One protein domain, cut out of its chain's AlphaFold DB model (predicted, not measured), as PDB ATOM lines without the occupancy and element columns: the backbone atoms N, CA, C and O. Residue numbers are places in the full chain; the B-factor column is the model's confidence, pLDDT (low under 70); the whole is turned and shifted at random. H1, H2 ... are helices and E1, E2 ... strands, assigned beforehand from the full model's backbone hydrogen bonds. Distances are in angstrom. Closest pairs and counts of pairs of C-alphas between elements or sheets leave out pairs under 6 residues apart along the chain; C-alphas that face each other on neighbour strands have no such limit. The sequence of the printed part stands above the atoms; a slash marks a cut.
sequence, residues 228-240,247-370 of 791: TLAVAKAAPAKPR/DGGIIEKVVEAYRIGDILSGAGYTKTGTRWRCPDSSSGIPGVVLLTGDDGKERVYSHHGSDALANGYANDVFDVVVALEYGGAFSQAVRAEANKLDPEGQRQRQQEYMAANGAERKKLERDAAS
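AT A GLANCE: This is residues 228 to 240 and 247 to 370 of the 791 residues of the protein "Bifunctional DNA primase/polymerase, N-terminal" of Halomonas subglaciescola (UniProt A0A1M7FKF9). A small twisted sheet of four strands, E1 to E4, has H1 over one face and H3 on the opposite face; beyond the sheet, H2, H4 and H5 make a crossed group of helices, and from there H6 leads away as a long arm. Residues 348 to 370, of which 348 to 367 belong to H6, stick out free; without them the body of 114 residues spans 46 by 28 by 21 A. The printed part has 137 residues with six named helices and four named strands, in the order H1 H2 H3 E1 E2 E3 E4 H4 H5 H6; its class is mixed, helices and strands. The sheet is antiparallel, in the order E1 E2 E3 E4. The whole is loose, with a radius of gyration of the C-alphas of 19.7 A and spans of 67 by 29 by 29 A.

HOW THE PARTS SIT: E1, residues 270 to 272, E2, 275 to 277, E3, 288 to 292, and E4, 298 to 302, form a meander, each strand the antiparallel neighbour of the one before. Within hydrogen-bond range are N 270 and O 277 at 3.0 A, N 276 and O 288 at 2.8 A, and N 289 and O 301 at 2.8 A. H1, residues 228 to 234, is on the sheet at a height of 8.9 A; the C-alphas of Ala 232 and Tyr 301 are its closest to E4, 5.7 A apart. H3, residues 260 to 266, is on the opposite face at a height of 6.9 A. H4, residues 317 to 325, is the hub and only grazes the sheet with residues 317 to 320. It touches H3 at a shallow tilt of 16 degrees, the same way, closest at C-alphas 260 and 317, 5.6 A. H2, residues 250 to 257, touches H4 about perpendicular at 90 degrees, closest at C-alphas 255 and 317, 5.4 A. H5, residues 330 to 341, only just touches H4, with 3 pairs of C-alphas within 8 A, through its residues 330 to 333 alone; the closest are C-alphas 322 and 333, 5.9 A. H5 touches H2, closest at C-alphas 250 and 338, 5.8 A. H6, residues 343 to 367, is close to H5 but not clearly touching, with C-alphas 338 and 346 at 6.1 A. Every O i to N i+4 pair is within hydrogen-bond range in H1 to H5, and 20 of 21 in H6.

IN THESE COORDINATES: H1 begins at C-alpha 228, (198.764, 278.305, 392.678). E3 and E4 measure 13.4 and 13.8 A, H5 15.9 A and H6 35.5 A; H6 ends at C-alpha 367, (245.978, 300.847, 362.303).

THE WHOLE: The C-alphas farthest apart, of Gly 273 and Ser 370, are 70.5 A apart. Residues 241 to 246 are not printed, with 16.3 A between C-alphas 240 and 247. The link from E4 to H4 is long. Mean pLDDT of the printed part is 73.6; residues 350 to 370 are among those under 70.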
ATOM      1  N   THR A 228     198.034 277.165 393.225       75.69
ATOM      2  CA  THR A 228     198.764 278.305 392.678       75.69
ATOM      3  C   THR A 228     199.930 278.704 393.580       75.69
ATOM      4  O   THR A 228     200.957 279.150 393.085       75.69
ATOM      5  N   LEU A 229     199.837 278.500 394.902       73.12
ATOM      6  CA  LEU A 229     200.953 278.778 395.813       73.12
ATOM      7  C   LEU A 229     202.099 277.785 395.620       73.12
ATOM      8  O   LEU A 229     203.263 278.181 395.674       73.12
ATOM      9  N   ALA A 230     201.788 276.508 395.399       74.50
ATOM     10  CA  ALA A 230     202.797 275.495 395.114       74.50
ATOM     11  C   ALA A 230     203.467 275.747 393.756       74.50
ATOM     12  O   ALA A 230     204.692 275.692 393.664       74.50
ATOM     13  N   VAL A 231     202.679 276.096 392.734       73.44
ATOM     14  CA  VAL A 231     203.180 276.462 391.400       73.44
ATOM     15  C   VAL A 231     204.074 277.701 391.475       73.44
ATOM     16  O   VAL A 231     205.185 277.681 390.954       73.44
ATOM     17  N   ALA A 232     203.644 278.746 392.184       73.44
ATOM     18  CA  ALA A 232     204.419 279.969 392.355       73.44
ATOM     19  C   ALA A 232     205.749 279.711 393.093       73.44
ATOM     20  O   ALA A 232     206.783 280.232 392.690       73.44
ATOM     21  N   LYS A 233     205.751 278.878 394.145       76.06
ATOM     22  CA  LYS A 233     206.980 278.495 394.870       76.06
ATOM     23  C   LYS A 233     207.941 277.648 394.036       76.06
ATOM     24  O   LYS A 233     209.144 277.728 394.246       76.06
ATOM     25  N   ALA A 234     207.417 276.822 393.134       72.56
ATOM     26  CA  ALA A 234     208.220 275.999 392.234       72.56
ATOM     27  C   ALA A 234     208.700 276.762 390.986       72.56
ATOM     28  O   ALA A 234     209.524 276.237 390.237       72.56
ATOM     29  N   ALA A 235     208.184 277.972 390.743       71.62
ATOM     30  CA  ALA A 235     208.550 278.761 389.579       71.62
ATOM     31  C   ALA A 235     210.029 279.179 389.652       71.62
ATOM     32  O   ALA A 235     210.480 279.686 390.685       71.62
ATOM     33  N   PRO A 236     210.801 278.999 388.566       75.19
ATOM     34  CA  PRO A 236     212.191 279.416 388.551       75.19
ATOM     35  C   PRO A 236     212.294 280.941 388.669       75.19
ATOM     36  O   PRO A 236     211.480 281.688 388.117       75.19
ATOM     37  N   ALA A 237     213.333 281.413 389.358       72.81
ATOM     38  CA  ALA A 237     213.747 282.805 389.235       72.81
ATOM     39  C   ALA A 237     214.217 283.062 387.796       72.81
ATOM     40  O   ALA A 237     214.813 282.189 387.157       72.81
ATOM     41  N   LYS A 238     213.950 284.257 387.279       66.75
ATOM     42  CA  LYS A 238     214.341 284.621 385.919       66.75
ATOM     43  C   LYS A 238     215.878 284.649 385.789       66.75
ATOM     44  O   LYS A 238     216.532 285.332 386.583       66.75
ATOM     45  N   PRO A 239     216.483 283.925 384.824       57.16
ATOM     46  CA  PRO A 239     217.930 283.941 384.628       57.16
ATOM     47  C   PRO A 239     218.399 285.344 384.234       57.16
ATOM     48  O   PRO A 239     217.848 285.947 383.312       57.16
ATOM     49  N   ARG A 240     219.435 285.863 384.898       58.72
ATOM     50  CA  ARG A 240     220.073 287.126 384.506       58.72
ATOM     51  C   ARG A 240     221.242 286.824 383.572       58.72
ATOM     52  O   ARG A 240     222.086 285.991 383.896       58.72
ATOM     53  N   ASP A 247     231.004 295.003 392.788       40.81
ATOM     54  CA  ASP A 247     230.279 295.614 393.900       40.81
ATOM     55  C   ASP A 247     229.344 296.766 393.481       40.81
ATOM     56  O   ASP A 247     229.780 297.795 392.965       40.81
ATOM     57  N   GLY A 248     228.044 296.608 393.760       52.66
ATOM     58  CA  GLY A 248     227.063 297.698 393.688       52.66
ATOM     59  C   GLY A 248     226.552 298.038 392.286       52.66
ATOM     60  O   GLY A 248     226.458 299.219 391.929       52.66
ATOM     61  N   GLY A 249     226.195 297.022 391.496       68.44
ATOM     62  CA  GLY A 249     225.455 297.202 390.250       68.44
ATOM     63  C   GLY A 249     224.155 297.990 390.456       68.44
ATOM     64  O   GLY A 249     223.569 298.040 391.539       68.44
ATOM     65  N   ILE A 250     223.691 298.660 389.399       77.81
ATOM     66  CA  ILE A 250     222.465 299.466 389.483       77.81
ATOM     67  C   ILE A 250     221.243 298.621 389.868       77.81
ATOM     68  O   ILE A 250     220.343 299.106 390.543       77.81
ATOM     69  N   ILE A 251     221.232 297.342 389.496       79.25
ATOM     70  CA  ILE A 251     220.133 296.432 389.808       79.25
ATOM     71  C   ILE A 251     220.023 296.225 391.323       79.25
ATOM     72  O   ILE A 251     218.920 296.269 391.857       79.25
ATOM     73  N   GLU A 252     221.143 296.061 392.030       81.12
ATOM     74  CA  GLU A 252     221.164 295.936 393.491       81.12
ATOM     75  C   GLU A 252     220.607 297.198 394.159       81.12
ATOM     76  O   GLU A 252     219.745 297.098 395.030       81.12
ATOM     77  N   LYS A 253     221.002 298.384 393.679       81.50
ATOM     78  CA  LYS A 253     220.478 299.665 394.183       81.50
ATOM     79  C   LYS A 253     218.968 299.807 393.963       81.50
ATOM     80  O   LYS A 253     218.276 300.317 394.837       81.50
ATOM     81  N   VAL A 254     218.437 299.327 392.833       82.31
ATOM     82  CA  VAL A 254     216.982 299.315 392.585       82.31
ATOM     83  C   VAL A 254     216.278 298.320 393.512       82.31
ATOM     84  O   VAL A 254     215.252 298.647 394.103       82.31
ATOM     85  N   VAL A 255     216.837 297.124 393.697       83.56
ATOM     86  CA  VAL A 255     216.275 296.106 394.603       83.56
ATOM     87  C   VAL A 255     216.241 296.595 396.060       83.56
ATOM     88  O   VAL A 255     215.327 296.240 396.803       83.56
ATOM     89  N   GLU A 256     217.198 297.426 396.474       84.31
ATOM     90  CA  GLU A 256     217.221 298.054 397.802       84.31
ATOM     91  C   GLU A 256     216.255 299.240 397.933       84.31
ATOM     92  O   GLU A 256     215.651 299.416 398.994       84.31
ATOM     93  N   ALA A 257     216.099 300.038 396.872       85.44
ATOM     94  CA  ALA A 257     215.316 301.273 396.887       85.44
ATOM     95  C   ALA A 257     213.795 301.056 396.838       85.44
ATOM     96  O   ALA A 257     213.050 301.905 397.328       85.44
ATOM     97  N   TYR A 258     213.325 299.941 396.269       87.81
ATOM     98  CA  TYR A 258     211.898 299.696 396.049       87.81
ATOM     99  C   TYR A 258     211.372 298.449 396.774       87.81
ATOM    100  O   TYR A 258     212.101 297.516 397.120       87.81
ATOM    101  N   ARG A 259     210.052 298.425 396.992       89.25
ATOM    102  CA  ARG A 259     209.307 297.268 397.504       89.25
ATOM    103  C   ARG A 259     208.254 296.848 396.495       89.25
ATOM    104  O   ARG A 259     207.539 297.692 395.958       89.25
ATOM    105  N   ILE A 260     208.115 295.536 396.275       89.38
ATOM    106  CA  ILE A 260     207.173 294.992 395.282       89.38
ATOM    107  C   ILE A 260     205.746 295.468 395.570       89.38
ATOM    108  O   ILE A 260     205.033 295.864 394.654       89.38
ATOM    109  N   GLY A 261     205.335 295.477 396.843       87.81
ATOM    110  CA  GLY A 261     203.991 295.911 397.231       87.81
ATOM    111  C   GLY A 261     203.666 297.357 396.845       87.81
ATOM    112  O   GLY A 261     202.531 297.633 396.453       87.81
ATOM    113  N   ASP A 262     204.650 298.256 396.904       89.69
ATOM    114  CA  ASP A 262     204.464 299.669 396.561       89.69
ATOM    115  C   ASP A 262     204.349 299.847 395.045       89.69
ATOM    116  O   ASP A 262     203.449 300.543 394.577       89.69
ATOM    117  N   ILE A 263     205.187 299.139 394.279       90.81
ATOM    118  CA  ILE A 263     205.143 299.147 392.809       90.81
ATOM    119  C   ILE A 263     203.802 298.582 392.316       90.81
ATOM    120  O   ILE A 263     203.134 299.194 391.486       90.81
ATOM    121  N   LEU A 264     203.360 297.451 392.879       90.81
ATOM    122  CA  LEU A 264     202.064 296.845 392.556       90.81
ATOM    123  C   LEU A 264     200.903 297.797 392.871       90.81
ATOM    124  O   LEU A 264     200.013 297.981 392.042       90.81
ATOM    125  N   SER A 265     200.917 298.431 394.045       89.88
ATOM    126  CA  SER A 265     199.872 299.385 394.436       89.88
ATOM    127  C   SER A 265     199.853 300.612 393.515       89.88
ATOM    128  O   SER A 265     198.781 301.041 393.091       89.88
ATOM    129  N   GLY A 266     201.029 301.145 393.158       86.50
ATOM    130  CA  GLY A 266     201.180 302.261 392.220       86.50
ATOM    131  C   GLY A 266     200.703 301.930 390.804       86.50
ATOM    132  O   GLY A 266     200.118 302.780 390.138       86.50
ATOM    133  N   ALA A 267     200.866 300.674 390.382       84.81
ATOM    134  CA  ALA A 267     200.357 300.149 389.118       84.81
ATOM    135  C   ALA A 267     198.865 299.752 389.162       84.81
ATOM    136  O   ALA A 267     198.341 299.225 388.183       84.81
ATOM    137  N   GLY A 268     198.159 299.991 390.276       87.00
ATOM    138  CA  GLY A 268     196.716 299.759 390.397       87.00
ATOM    139  C   GLY A 268     196.304 298.347 390.829       87.00
ATOM    140  O   GLY A 268     195.121 298.011 390.757       87.00
ATOM    141  N   TYR A 269     197.235 297.512 391.302       90.62
ATOM    142  CA  TYR A 269     196.909 296.190 391.841       90.62
ATOM    143  C   TYR A 269     196.285 296.323 393.234       90.62
ATOM    144  O   TYR A 269     196.769 297.067 394.086       90.62
ATOM    145  N   THR A 270     195.239 295.544 393.513       87.31
ATOM    146  CA  THR A 270     194.560 295.562 394.820       87.31
ATOM    147  C   THR A 270     194.876 294.309 395.627       87.31
ATOM    148  O   THR A 270     194.693 293.192 395.138       87.31
ATOM    149  N   LYS A 271     195.317 294.470 396.878       86.62
ATOM    150  CA  LYS A 271     195.636 293.350 397.777       86.62
ATOM    151  C   LYS A 271     194.371 292.717 398.367       86.62
ATOM    152  O   LYS A 271     193.481 293.413 398.849       86.62
ATOM    153  N   THR A 272     194.305 291.389 398.386       78.81
ATOM    154  CA  THR A 272     193.236 290.606 399.024       78.81
ATOM    155  C   THR A 272     193.856 289.409 399.747       78.81
ATOM    156  O   THR A 272     194.323 288.456 399.125       78.81
ATOM    157  N   GLY A 273     193.903 289.466 401.081       75.38
ATOM    158  CA  GLY A 273     194.609 288.467 401.891       75.38
ATOM    159  C   GLY A 273     196.112 288.434 401.585       75.38
ATOM    160  O   GLY A 273     196.791 289.460 401.647       75.38
ATOM    161  N   THR A 274     196.635 287.252 401.250       70.25
ATOM    162  CA  THR A 274     198.044 287.031 400.866       70.25
ATOM    163  C   THR A 274     198.312 287.210 399.367       70.25
ATOM    164  O   THR A 274     199.445 287.035 398.924       70.25
ATOM    165  N   ARG A 275     197.288 287.552 398.576       81.75
ATOM    166  CA  ARG A 275     197.360 287.655 397.114       81.75
ATOM    167  C   ARG A 275     197.046 289.069 396.637       81.75
ATOM    168  O   ARG A 275     196.468 289.879 397.363       81.75
ATOM    169  N   TRP A 276     197.406 289.347 395.393       87.50
ATOM    170  CA  TRP A 276     197.115 290.592 394.699       87.50
ATOM    171  C   TRP A 276     196.237 290.324 393.479       87.50
ATOM    172  O   TRP A 276     196.294 289.261 392.850       87.50
ATOM    173  N   ARG A 277     195.390 291.296 393.158       85.50
ATOM    174  CA  ARG A 277     194.539 291.298 391.974       85.50
ATOM    175  C   ARG A 277     195.083 292.312 390.974       85.50
ATOM    176  O   ARG A 277     195.253 293.476 391.324       85.50
ATOM    177  N   CYS A 278     195.324 291.845 389.753       82.00
ATOM    178  CA  CYS A 278     195.702 292.673 388.610       82.00
ATOM    179  C   CYS A 278     194.531 293.597 388.202       82.00
ATOM    180  O   CYS A 278     193.388 293.122 388.179       82.00
ATOM    181  N   PRO A 279     194.786 294.881 387.881       81.50
ATOM    182  CA  PRO A 279     193.748 295.839 387.483       81.50
ATOM    183  C   PRO A 279     192.970 295.400 386.233       81.50
ATOM    184  O   PRO A 279     191.752 295.556 386.191       81.50
ATOM    185  N   ASP A 280     193.644 294.753 385.280       72.94
ATOM    186  CA  ASP A 280     193.055 294.295 384.014       72.94
ATOM    187  C   ASP A 280     192.445 292.882 384.099       72.94
ATOM    188  O   ASP A 280     192.083 292.272 383.091       72.94
ATOM    189  N   SER A 281     192.318 292.322 385.309       69.31
ATOM    190  CA  SER A 281     191.758 290.983 385.514       69.31
ATOM    191  C   SER A 281     190.256 290.942 385.211       69.31
ATOM    192  O   SER A 281     189.439 291.501 385.953       69.31
ATOM    193  N   SER A 282     189.893 290.190 384.166       56.28
ATOM    194  CA  SER A 282     188.508 289.928 383.749       56.28
ATOM    195  C   SER A 282     187.743 288.992 384.694       56.28
ATOM    196  O   SER A 282     186.524 289.093 384.787       56.28
ATOM    197  N   SER A 283     188.440 288.107 385.418       62.81
ATOM    198  CA  SER A 283     187.826 287.110 386.312       62.81
ATOM    199  C   SER A 283     187.538 287.632 387.720       62.81
ATOM    200  O   SER A 283     186.778 287.017 388.461       62.81
ATOM    201  N   GLY A 284     188.153 288.748 388.123       63.94
ATOM    202  CA  GLY A 284     188.019 289.280 389.482       63.94
ATOM    203  C   GLY A 284     188.828 288.527 390.550       63.94
ATOM    204  O   GLY A 284     188.870 288.974 391.694       63.94
ATOM    205  N   ILE A 285     189.503 287.429 390.192       66.19
ATOM    206  CA  ILE A 285     190.182 286.528 391.134       66.19
ATOM    207  C   ILE A 285     191.622 287.011 391.415       66.19
ATOM    208  O   ILE A 285     192.399 287.204 390.473       66.19
ATOM    209  N   PRO A 286     192.040 287.157 392.689       72.69
ATOM    210  CA  PRO A 286     193.431 287.445 393.042       72.69
ATOM    211  C   PRO A 286     194.362 286.283 392.649       72.69
ATOM    212  O   PRO A 286     194.335 285.217 393.268       72.69
ATOM    213  N   GLY A 287     195.194 286.483 391.624       73.81
ATOM    214  CA  GLY A 287     196.104 285.453 391.090       73.81
ATOM    215  C   GLY A 287     197.563 285.879 391.012       73.81
ATOM    216  O   GLY A 287     198.362 285.191 390.390       73.81
ATOM    217  N   VAL A 288     197.917 286.996 391.643       84.88
ATOM    218  CA  VAL A 288     199.304 287.434 391.795       84.88
ATOM    219  C   VAL A 288     199.756 287.078 393.204       84.88
ATOM    220  O   VAL A 288     199.157 287.509 394.193       84.88
ATOM    221  N   VAL A 289     200.788 286.251 393.307       85.81
ATOM    222  CA  VAL A 289     201.289 285.714 394.572       85.81
ATOM    223  C   VAL A 289     202.603 286.399 394.911       85.81
ATOM    224  O   VAL A 289     203.565 286.300 394.154       85.81
ATOM    225  N   LEU A 290     202.645 287.062 396.068       85.75
ATOM    226  CA  LEU A 290     203.888 287.561 396.649       85.75
ATOM    227  C   LEU A 290     204.541 286.435 397.458       85.75
ATOM    228  O   LEU A 290     203.906 285.828 398.322       85.75
ATOM    229  N   LEU A 291     205.802 286.161 397.162       82.81
ATOM    230  CA  LEU A 291     206.614 285.115 397.760       82.81
ATOM    231  C   LEU A 291     207.857 285.723 398.398       82.81
ATOM    232  O   LEU A 291     208.391 286.727 397.929       82.81
ATOM    233  N   THR A 292     208.369 285.046 399.414       80.81
ATOM    234  CA  THR A 292     209.737 285.235 399.894       80.81
ATOM    235  C   THR A 292     210.513 283.997 399.475       80.81
ATOM    236  O   THR A 292     210.135 282.890 399.861       80.81
ATOM    237  N   GLY A 293     211.527 284.164 398.624       71.44
ATOM    238  CA  GLY A 293     212.381 283.049 398.213       71.44
ATOM    239  C   GLY A 293     213.285 282.567 399.345       71.44
ATOM    240  O   GLY A 293     213.428 283.240 400.365       71.44
ATOM    241  N   ASP A 294     213.935 281.419 399.141       72.00
ATOM    242  CA  ASP A 294     214.843 280.813 400.132       72.00
ATOM    243  C   ASP A 294     216.059 281.703 400.455       72.00
ATOM    244  O   ASP A 294     216.661 281.594 401.520       72.00
ATOM    245  N   ASP A 295     216.391 282.630 399.554       72.25
ATOM    246  CA  ASP A 295     217.409 283.670 399.722       72.25
ATOM    247  C   ASP A 295     216.911 284.911 400.490       72.25
ATOM    248  O   ASP A 295     217.615 285.919 400.565       72.25
ATOM    249  N   GLY A 296     215.693 284.868 401.035       74.06
ATOM    250  CA  GLY A 296     215.071 285.961 401.783       74.06
ATOM    251  C   GLY A 296     214.557 287.115 400.918       74.06
ATOM    252  O   GLY A 296     214.065 288.102 401.465       74.06
ATOM    253  N   LYS A 297     214.649 287.023 399.584       79.31
ATOM    254  CA  LYS A 297     214.229 288.096 398.670       79.31
ATOM    255  C   LYS A 297     212.755 287.979 398.302       79.31
ATOM    256  O   LYS A 297     212.254 286.887 398.025       79.31
ATOM    257  N   GLU A 298     212.071 289.119 398.255       84.31
ATOM    258  CA  GLU A 298     210.698 289.193 397.757       84.31
ATOM    259  C   GLU A 298     210.664 288.937 396.247       84.31
ATOM    260  O   GLU A 298     211.464 289.485 395.486       84.31
ATOM    261  N   ARG A 299     209.719 288.102 395.818       88.38
ATOM    262  CA  ARG A 299     209.420 287.830 394.412       88.38
ATOM    263  C   ARG A 299     207.920 287.760 394.198       88.38
ATOM    264  O   ARG A 299     207.173 287.434 395.117       88.38
ATOM    265  N   VAL A 300     207.472 288.007 392.978       88.44
ATOM    266  CA  VAL A 300     206.067 287.900 392.597       88.44
ATOM    267  C   VAL A 300     205.891 286.981 391.398       88.44
ATOM    268  O   VAL A 300     206.649 287.030 390.431       88.44
ATOM    269  N   TYR A 301     204.867 286.141 391.462       86.44
ATOM    270  CA  TYR A 301     204.464 285.268 390.366       86.44
ATOM    271  C   TYR A 301     203.004 285.545 390.017       86.44
ATOM    272  O   TYR A 301     202.162 285.627 390.914       86.44
ATOM    273  N   SER A 302     202.694 285.684 388.728       85.12
ATOM    274  CA  SER A 302     201.320 285.868 388.259       85.12
ATOM    275  C   SER A 302     200.836 284.654 387.474       85.12
ATOM    276  O   SER A 302     201.518 284.159 386.581       85.12
ATOM    277  N   HIS A 303     199.634 284.184 387.813       72.19
ATOM    278  CA  HIS A 303     198.954 283.080 387.130       72.19
ATOM    279  C   HIS A 303     198.074 283.544 385.957       72.19
ATOM    280  O   HIS A 303     197.495 282.716 385.258       72.19
ATOM    281  N   HIS A 304     197.944 284.858 385.749       70.19
ATOM    282  CA  HIS A 304     196.985 285.435 384.808       70.19
ATOM    283  C   HIS A 304     197.673 285.879 383.524       70.19
ATOM    284  O   HIS A 304     198.364 286.884 383.533       70.19
ATOM    285  N   GLY A 305     197.431 285.208 382.397       60.50
ATOM    286  CA  GLY A 305     198.098 285.530 381.123       60.50
ATOM    287  C   GLY A 305     197.871 286.951 380.571       60.50
ATOM    288  O   GLY A 305     198.558 287.346 379.638       60.50
ATOM    289  N   SER A 306     196.925 287.722 381.121       68.25
ATOM    290  CA  SER A 306     196.721 289.142 380.796       68.25
ATOM    291  C   SER A 306     197.600 290.099 381.612       68.25
ATOM    292  O   SER A 306     197.595 291.296 381.353       68.25
ATOM    293  N   ASP A 307     198.309 289.594 382.619       78.06
ATOM    294  CA  ASP A 307     199.186 290.356 383.502       78.06
ATOM    295  C   ASP A 307     200.608 290.396 382.927       78.06
ATOM    296  O   ASP A 307     201.164 289.362 382.552       78.06
ATOM    297  N   ALA A 308     201.235 291.574 382.908       79.62
ATOM    298  CA  ALA A 308     202.620 291.744 382.460       79.62
ATOM    299  C   ALA A 308     203.624 290.900 383.275       79.62
ATOM    300  O   ALA A 308     204.709 290.577 382.791       79.62
ATOM    301  N   LEU A 309     203.257 290.517 384.503       83.94
ATOM    302  CA  LEU A 309     204.060 289.669 385.383       83.94
ATOM    303  C   LEU A 309     203.867 288.160 385.137       83.94
ATOM    304  O   LEU A 309     204.582 287.353 385.729       83.94
ATOM    305  N   ALA A 310     202.930 287.744 384.276       81.62
ATOM    306  CA  ALA A 310     202.668 286.335 383.966       81.62
ATOM    307  C   ALA A 310     203.591 285.802 382.858       81.62
ATOM    308  O   ALA A 310     203.155 285.282 381.834       81.62
ATOM    309  N   ASN A 311     204.897 285.934 383.079       73.62
ATOM    310  CA  ASN A 311     205.948 285.530 382.141       73.62
ATOM    311  C   ASN A 311     206.538 284.137 382.435       73.62
ATOM    312  O   ASN A 311     207.552 283.763 381.849       73.62
ATOM    313  N   GLY A 312     205.923 283.380 383.350       75.06
ATOM    314  CA  GLY A 312     206.368 282.042 383.752       75.06
ATOM    315  C   GLY A 312     207.506 282.012 384.779       75.06
ATOM    316  O   GLY A 312     207.932 280.923 385.159       75.06
ATOM    317  N   TYR A 313     207.971 283.167 385.265       81.62
ATOM    318  CA  TYR A 313     209.042 283.271 386.259       81.62
ATOM    319  C   TYR A 313     208.570 283.932 387.557       81.62
ATOM    320  O   TYR A 313     207.608 284.701 387.584       81.62
ATOM    321  N   ALA A 314     209.283 283.654 388.650       85.25
ATOM    322  CA  ALA A 314     209.184 284.441 389.873       85.25
ATOM    323  C   ALA A 314     210.004 285.735 389.704       85.25
ATOM    324  O   ALA A 314     211.237 285.700 389.697       85.25
ATOM    325  N   ASN A 315     209.311 286.863 389.553       86.94
ATOM    326  CA  ASN A 315     209.876 288.179 389.244       86.94
ATOM    327  C   ASN A 315     210.364 288.873 390.516       86.94
ATOM    328  O   ASN A 315     209.604 288.993 391.476       86.94
ATOM    329  N   ASP A 316     211.608 289.342 390.535       88.62
ATOM    330  CA  ASP A 316     212.120 290.156 391.641       88.62
ATOM    331  C   ASP A 316     211.732 291.641 391.509       88.62
ATOM    332  O   ASP A 316     211.054 292.043 390.564       88.62
ATOM    333  N   VAL A 317     212.153 292.473 392.468       90.00
ATOM    334  CA  VAL A 317     211.863 293.918 392.479       90.00
ATOM    335  C   VAL A 317     212.210 294.589 391.145       90.00
ATOM    336  O   VAL A 317     211.413 295.374 390.638       90.00
ATOM    337  N   PHE A 318     213.367 294.274 390.552       88.69
ATOM    338  CA  PHE A 318     213.795 294.908 389.307       88.69
ATOM    339  C   PHE A 318     212.970 294.420 388.118       88.69
ATOM    340  O   PHE A 318     212.552 295.230 387.294       88.69
ATOM    341  N   ASP A 319     212.676 293.120 388.049       86.69
ATOM    342  CA  ASP A 319     211.792 292.570 387.017       86.69
ATOM    343  C   ASP A 319     210.398 293.212 387.051       86.69
ATOM    344  O   ASP A 319     209.833 293.507 385.996       86.69
ATOM    345  N   VAL A 320     209.859 293.475 388.248       89.50
ATOM    346  CA  VAL A 320     208.561 294.145 388.424       89.50
ATOM    347  C   VAL A 320     208.615 295.599 387.954       89.50
ATOM    348  O   VAL A 320     207.718 296.024 387.227       89.50
ATOM    349  N   VAL A 321     209.673 296.343 388.297       86.56
ATOM    350  CA  VAL A 321     209.892 297.717 387.800       86.56
ATOM    351  C   VAL A 321     209.974 297.726 386.273       86.56
ATOM    352  O   VAL A 321     209.282 298.501 385.613       86.56
ATOM    353  N   VAL A 322     210.768 296.827 385.685       82.56
ATOM    354  CA  VAL A 322     210.913 296.714 384.226       82.56
ATOM    355  C   VAL A 322     209.565 296.417 383.567       82.56
ATOM    356  O   VAL A 322     209.221 297.055 382.572       82.56
ATOM    357  N   ALA A 323     208.801 295.466 384.107       83.19
ATOM    358  CA  ALA A 323     207.529 295.047 383.534       83.19
ATOM    359  C   ALA A 323     206.448 296.136 383.630       83.19
ATOM    360  O   ALA A 323     205.768 296.394 382.638       83.19
ATOM    361  N   LEU A 324     206.295 296.774 384.794       87.31
ATOM    362  CA  LEU A 324     205.164 297.664 385.071       87.31
ATOM    363  C   LEU A 324     205.445 299.139 384.768       87.31
ATOM    364  O   LEU A 324     204.549 299.835 384.301       87.31
ATOM    365  N   GLU A 325     206.666 299.626 384.993       85.31
ATOM    366  CA  GLU A 325     207.000 301.045 384.784       85.31
ATOM    367  C   GLU A 325     207.636 301.312 383.415       85.31
ATOM    368  O   GLU A 325     207.488 302.402 382.862       85.31
ATOM    369  N   TYR A 326     208.323 300.315 382.846       78.94
ATOM    370  CA  TYR A 326     209.084 300.450 381.597       78.94
ATOM    371  C   TYR A 326     208.580 299.552 380.460       78.94
ATOM    372  O   TYR A 326     209.250 299.425 379.436       78.94
ATOM    373  N   GLY A 327     207.418 298.908 380.618       68.31
ATOM    374  CA  GLY A 327     206.793 298.096 379.566       68.31
ATOM    375  C   GLY A 327     207.672 296.952 379.043       68.31
ATOM    376  O   GLY A 327     207.574 296.586 377.876       68.31
ATOM    377  N   GLY A 328     208.574 296.421 379.874       67.50
ATOM    378  CA  GLY A 328     209.510 295.354 379.512       67.50
ATOM    379  C   GLY A 328     210.873 295.819 378.976       67.50
ATOM    380  O   GLY A 328     211.748 294.981 378.749       67.50
ATOM    381  N   ALA A 329     211.105 297.124 378.794       67.56
ATOM    382  CA  ALA A 329     212.335 297.658 378.202       67.56
ATOM    383  C   ALA A 329     213.525 297.661 379.189       67.56
ATOM    384  O   ALA A 329     213.872 298.682 379.785       67.56
ATOM    385  N   PHE A 330     214.198 296.513 379.334       72.81
ATOM    386  CA  PHE A 330     215.292 296.297 380.296       72.81
ATOM    387  C   PHE A 330     216.404 297.361 380.225       72.81
ATOM    388  O   PHE A 330     216.726 297.992 381.230       72.81
ATOM    389  N   SER A 331     216.971 297.614 379.041       66.31
ATOM    390  CA  SER A 331     218.072 298.581 378.870       66.31
ATOM    391  C   SER A 331     217.655 300.018 379.202       66.31
ATOM    392  O   SER A 331     218.458 300.802 379.714       66.31
ATOM    393  N   GLN A 332     216.392 300.364 378.934       73.06
ATOM    394  CA  GLN A 332     215.834 301.665 379.286       73.06
ATOM    395  C   GLN A 332     215.679 301.794 380.800       73.06
ATOM    396  O   GLN A 332     216.105 302.808 381.350       73.06
ATOM    397  N   ALA A 333     215.149 300.766 381.467       76.81
ATOM    398  CA  ALA A 333     215.026 300.723 382.920       76.81
ATOM    399  C   ALA A 333     216.399 300.843 383.596       76.81
ATOM    400  O   ALA A 333     216.587 301.707 384.446       76.81
ATOM    401  N   VAL A 334     217.402 300.077 383.145       74.81
ATOM    402  CA  VAL A 334     218.786 300.161 383.649       74.81
ATOM    403  C   VAL A 334     219.331 301.585 383.527       74.81
ATOM    404  O   VAL A 334     219.876 302.121 384.487       74.81
ATOM    405  N   ARG A 335     219.173 302.233 382.366       74.56
ATOM    406  CA  ARG A 335     219.674 303.599 382.139       74.56
ATOM    407  C   ARG A 335     218.917 304.646 382.959       74.56
ATOM    408  O   ARG A 335     219.544 305.558 383.496       74.56
ATOM    409  N   ALA A 336     217.591 304.552 383.010       81.44
ATOM    410  CA  ALA A 336     216.742 305.502 383.717       81.44
ATOM    411  C   ALA A 336     216.956 305.402 385.231       81.44
ATOM    412  O   ALA A 336     217.227 306.417 385.869       81.44
ATOM    413  N   GLU A 337     216.940 304.188 385.780       85.88
ATOM    414  CA  GLU A 337     217.195 303.944 387.196       85.88
ATOM    415  C   GLU A 337     218.638 304.277 387.585       85.88
ATOM    416  O   GLU A 337     218.854 304.889 388.628       85.88
ATOM    417  N   ALA A 338     219.629 304.012 386.720       81.00
ATOM    418  CA  ALA A 338     221.011 304.452 386.952       81.00
ATOM    419  C   ALA A 338     221.119 305.966 387.114       81.00
ATOM    420  O   ALA A 338     221.817 306.439 388.002       81.00
ATOM    421  N   ASN A 339     220.405 306.738 386.298       80.38
ATOM    422  CA  ASN A 339     220.416 308.192 386.418       80.38
ATOM    423  C   ASN A 339     219.662 308.696 387.661       80.38
ATOM    424  O   ASN A 339     220.003 309.761 388.169       80.38
ATOM    425  N   LYS A 340     218.650 307.962 388.143       83.06
ATOM    426  CA  LYS A 340     217.873 308.326 389.340       83.06
ATOM    427  C   LYS A 340     218.604 307.972 390.638       83.06
ATOM    428  O   LYS A 340     218.692 308.809 391.529       83.06
ATOM    429  N   LEU A 341     219.113 306.744 390.738       85.00
ATOM    430  CA  LEU A 341     219.655 306.166 391.973       85.00
ATOM    431  C   LEU A 341     221.186 306.216 392.055       85.00
ATOM    432  O   LEU A 341     221.738 306.124 393.149       85.00
ATOM    433  N   ASP A 342     221.885 306.340 390.924       82.38
ATOM    434  CA  ASP A 342     223.354 306.349 390.873       82.38
ATOM    435  C   ASP A 342     223.942 307.307 389.811       82.38
ATOM    436  O   ASP A 342     224.742 306.897 388.960       82.38
ATOM    437  N   PRO A 343     223.567 308.600 389.824       77.94
ATOM    438  CA  PRO A 343     223.967 309.553 388.786       77.94
ATOM    439  C   PRO A 343     225.481 309.804 388.723       77.94
ATOM    440  O   PRO A 343     225.990 310.242 387.688       77.94
ATOM    441  N   GLU A 344     226.210 309.591 389.820       75.44
ATOM    442  CA  GLU A 344     227.671 309.728 389.871       75.44
ATOM    443  C   GLU A 344     228.374 308.466 389.373       75.44
ATOM    444  O   GLU A 344     229.201 308.567 388.463       75.44
ATOM    445  N   GLY A 345     227.978 307.278 389.847       75.94
ATOM    446  CA  GLY A 345     228.517 306.009 389.349       75.94
ATOM    447  C   GLY A 345     228.221 305.795 387.864       75.94
ATOM    448  O   GLY A 345     229.054 305.276 387.123       75.94
ATOM    449  N   GLN A 346     227.072 306.273 387.377       69.88
ATOM    450  CA  GLN A 346     226.740 306.239 385.954       69.88
ATOM    451  C   GLN A 346     227.611 307.184 385.115       69.88
ATOM    452  O   GLN A 346     228.035 306.804 384.022       69.88
ATOM    453  N   ARG A 347     227.928 308.385 385.619       73.69
ATOM    454  CA  ARG A 347     228.879 309.301 384.965       73.69
ATOM    455  C   ARG A 347     230.279 308.701 384.910       73.69
ATOM    456  O   ARG A 347     230.921 308.793 383.868       73.69
ATOM    457  N   GLN A 348     230.722 308.051 385.983       74.62
ATOM    458  CA  GLN A 348     232.018 307.383 386.029       74.62
ATOM    459  C   GLN A 348     232.093 306.217 385.028       74.62
ATOM    460  O   GLN A 348     233.004 306.188 384.205       74.62
ATOM    461  N   ARG A 349     231.085 305.332 384.992       71.31
ATOM    462  CA  ARG A 349     231.003 304.238 384.004       71.31
ATOM    463  C   ARG A 349     230.988 304.749 382.560       71.31
ATOM    464  O   ARG A 349     231.621 304.160 381.689       71.31
ATOM    465  N   GLN A 350     230.302 305.863 382.294       63.38
ATOM    466  CA  GLN A 350     230.311 306.506 380.976       63.38
ATOM    467  C   GLN A 350     231.680 307.105 380.631       63.38
ATOM    468  O   GLN A 350     232.114 306.995 379.489       63.38
ATOM    469  N   GLN A 351     232.374 307.713 381.594       66.94
ATOM    470  CA  GLN A 351     233.727 308.242 381.398       66.94
ATOM    471  C   GLN A 351     234.741 307.123 381.138       66.94
ATOM    472  O   GLN A 351     235.548 307.247 380.222       66.94
ATOM    473  N   GLU A 352     234.664 306.018 381.879       67.56
ATOM    474  CA  GLU A 352     235.504 304.830 381.688       67.56
ATOM    475  C   GLU A 352     235.238 304.167 380.328       67.56
ATOM    476  O   GLU A 352     236.184 303.876 379.599       67.56
ATOM    477  N   TYR A 353     233.970 304.033 379.922       58.66
ATOM    478  CA  TYR A 353     233.580 303.551 378.591       58.66
ATOM    479  C   TYR A 353     234.105 304.458 377.467       58.66
ATOM    480  O   TYR A 353     234.657 303.982 376.478       58.66
ATOM    481  N   MET A 354     233.994 305.781 377.628       57.19
ATOM    482  CA  MET A 354     234.496 306.756 376.653       57.19
ATOM    483  C   MET A 354     236.031 306.793 376.595       57.19
ATOM    484  O   MET A 354     236.594 307.009 375.523       57.19
ATOM    485  N   ALA A 355     236.718 306.556 377.716       60.97
ATOM    486  CA  ALA A 355     238.174 306.463 377.777       60.97
ATOM    487  C   ALA A 355     238.697 305.153 377.160       60.97
ATOM    488  O   ALA A 355     239.656 305.195 376.388       60.97
ATOM    489  N   ALA A 356     238.038 304.020 377.433       52.28
ATOM    490  CA  ALA A 356     238.350 302.718 376.842       52.28
ATOM    491  C   ALA A 356     238.137 302.738 375.320       52.28
ATOM    492  O   ALA A 356     239.079 302.497 374.565       52.28
ATOM    493  N   ASN A 357     236.960 303.184 374.868       47.81
ATOM    494  CA  ASN A 357     236.659 303.324 373.444       47.81
ATOM    495  C   ASN A 357     237.518 304.389 372.758       47.81
ATOM    496  O   ASN A 357     237.783 304.275 371.569       47.81
ATOM    497  N   GLY A 358     237.952 305.436 373.469       42.34
ATOM    498  CA  GLY A 358     238.817 306.490 372.933       42.34
ATOM    499  C   GLY A 358     240.273 306.053 372.744       42.34
ATOM    500  O   GLY A 358     240.913 306.444 371.765       42.34
ATOM    501  N   ALA A 359     240.798 305.226 373.651       46.69
ATOM    502  CA  ALA A 359     242.120 304.612 373.518       46.69
ATOM    503  C   ALA A 359     242.129 303.533 372.423       46.69
ATOM    504  O   ALA A 359     243.077 303.458 371.639       46.69
ATOM    505  N   GLU A 360     241.046 302.763 372.324       40.94
ATOM    506  CA  GLU A 360     240.832 301.781 371.265       40.94
ATOM    507  C   GLU A 360     240.660 302.475 369.906       40.94
ATOM    508  O   GLU A 360     241.373 302.132 368.969       40.94
ATOM    509  N   ARG A 361     239.878 303.565 369.815       39.16
ATOM    510  CA  ARG A 361     239.778 304.410 368.607       39.16
ATOM    511  C   ARG A 361     241.114 304.979 368.155       39.16
ATOM    512  O   ARG A 361     241.398 304.935 366.971       39.16
ATOM    513  N   LYS A 362     241.947 305.500 369.060       40.28
ATOM    514  CA  LYS A 362     243.258 306.069 368.687       40.28
ATOM    515  C   LYS A 362     244.275 305.013 368.255       40.28
ATOM    516  O   LYS A 362     245.178 305.323 367.482       40.28
ATOM    517  N   LYS A 363     244.142 303.782 368.750       43.56
ATOM    518  CA  LYS A 363     244.908 302.624 368.273       43.56
ATOM    519  C   LYS A 363     244.398 302.189 366.889       43.56
ATOM    520  O   LYS A 363     245.192 302.091 365.961       43.56
ATOM    521  N   LEU A 364     243.077 302.104 366.727       39.94
ATOM    522  CA  LEU A 364     242.378 301.786 365.478       39.94
ATOM    523  C   LEU A 364     242.578 302.839 364.376       39.94
ATOM    524  O   LEU A 364     242.691 302.465 363.225       39.94
ATOM    525  N   GLU A 365     242.674 304.135 364.681       37.03
ATOM    526  CA  GLU A 365     242.954 305.204 363.701       37.03
ATOM    527  C   GLU A 365     244.396 305.149 363.182       37.03
ATOM    528  O   GLU A 365     244.672 305.531 362.046       37.03
ATOM    529  N   ARG A 366     245.317 304.636 364.003       44.00
ATOM    530  CA  ARG A 366     246.707 304.390 363.612       44.00
ATOM    531  C   ARG A 366     246.845 303.124 362.765       44.00
ATOM    532  O   ARG A 366     247.675 303.104 361.862       44.00
ATOM    533  N   ASP A 367     246.008 302.121 363.029       40.03
ATOM    534  CA  ASP A 367     245.978 300.847 362.303       40.03
ATOM    535  C   ASP A 367     245.129 300.942 361.004       40.03
ATOM    536  O   ASP A 367     245.472 300.344 359.986       40.03
ATOM    537  N   ALA A 368     244.088 301.789 360.974       35.69
ATOM    538  CA  ALA A 368     243.224 302.074 359.817       35.69
ATOM    539  C   ALA A 368     243.858 303.003 358.765       35.69
ATOM    540  O   ALA A 368     243.312 303.169 357.675       35.69
ATOM    541  N   ALA A 369     245.017 303.598 359.062       43.06
ATOM    542  CA  ALA A 369     245.825 304.315 358.076       43.06
ATOM    543  C   ALA A 369     246.628 303.367 357.151       43.06
ATOM    544  O   ALA A 369     247.337 303.842 356.261       43.06
ATOM    545  N   SER A 370     246.520 302.045 357.342       52.59
ATOM    546  CA  SER A 370     247.107 301.023 356.467       52.59
ATOM    547  C   SER A 370     246.373 300.909 355.120       52.59
ATOM    548  O   SER A 370     245.156 301.081 355.030       52.59
TER     549      SER A 370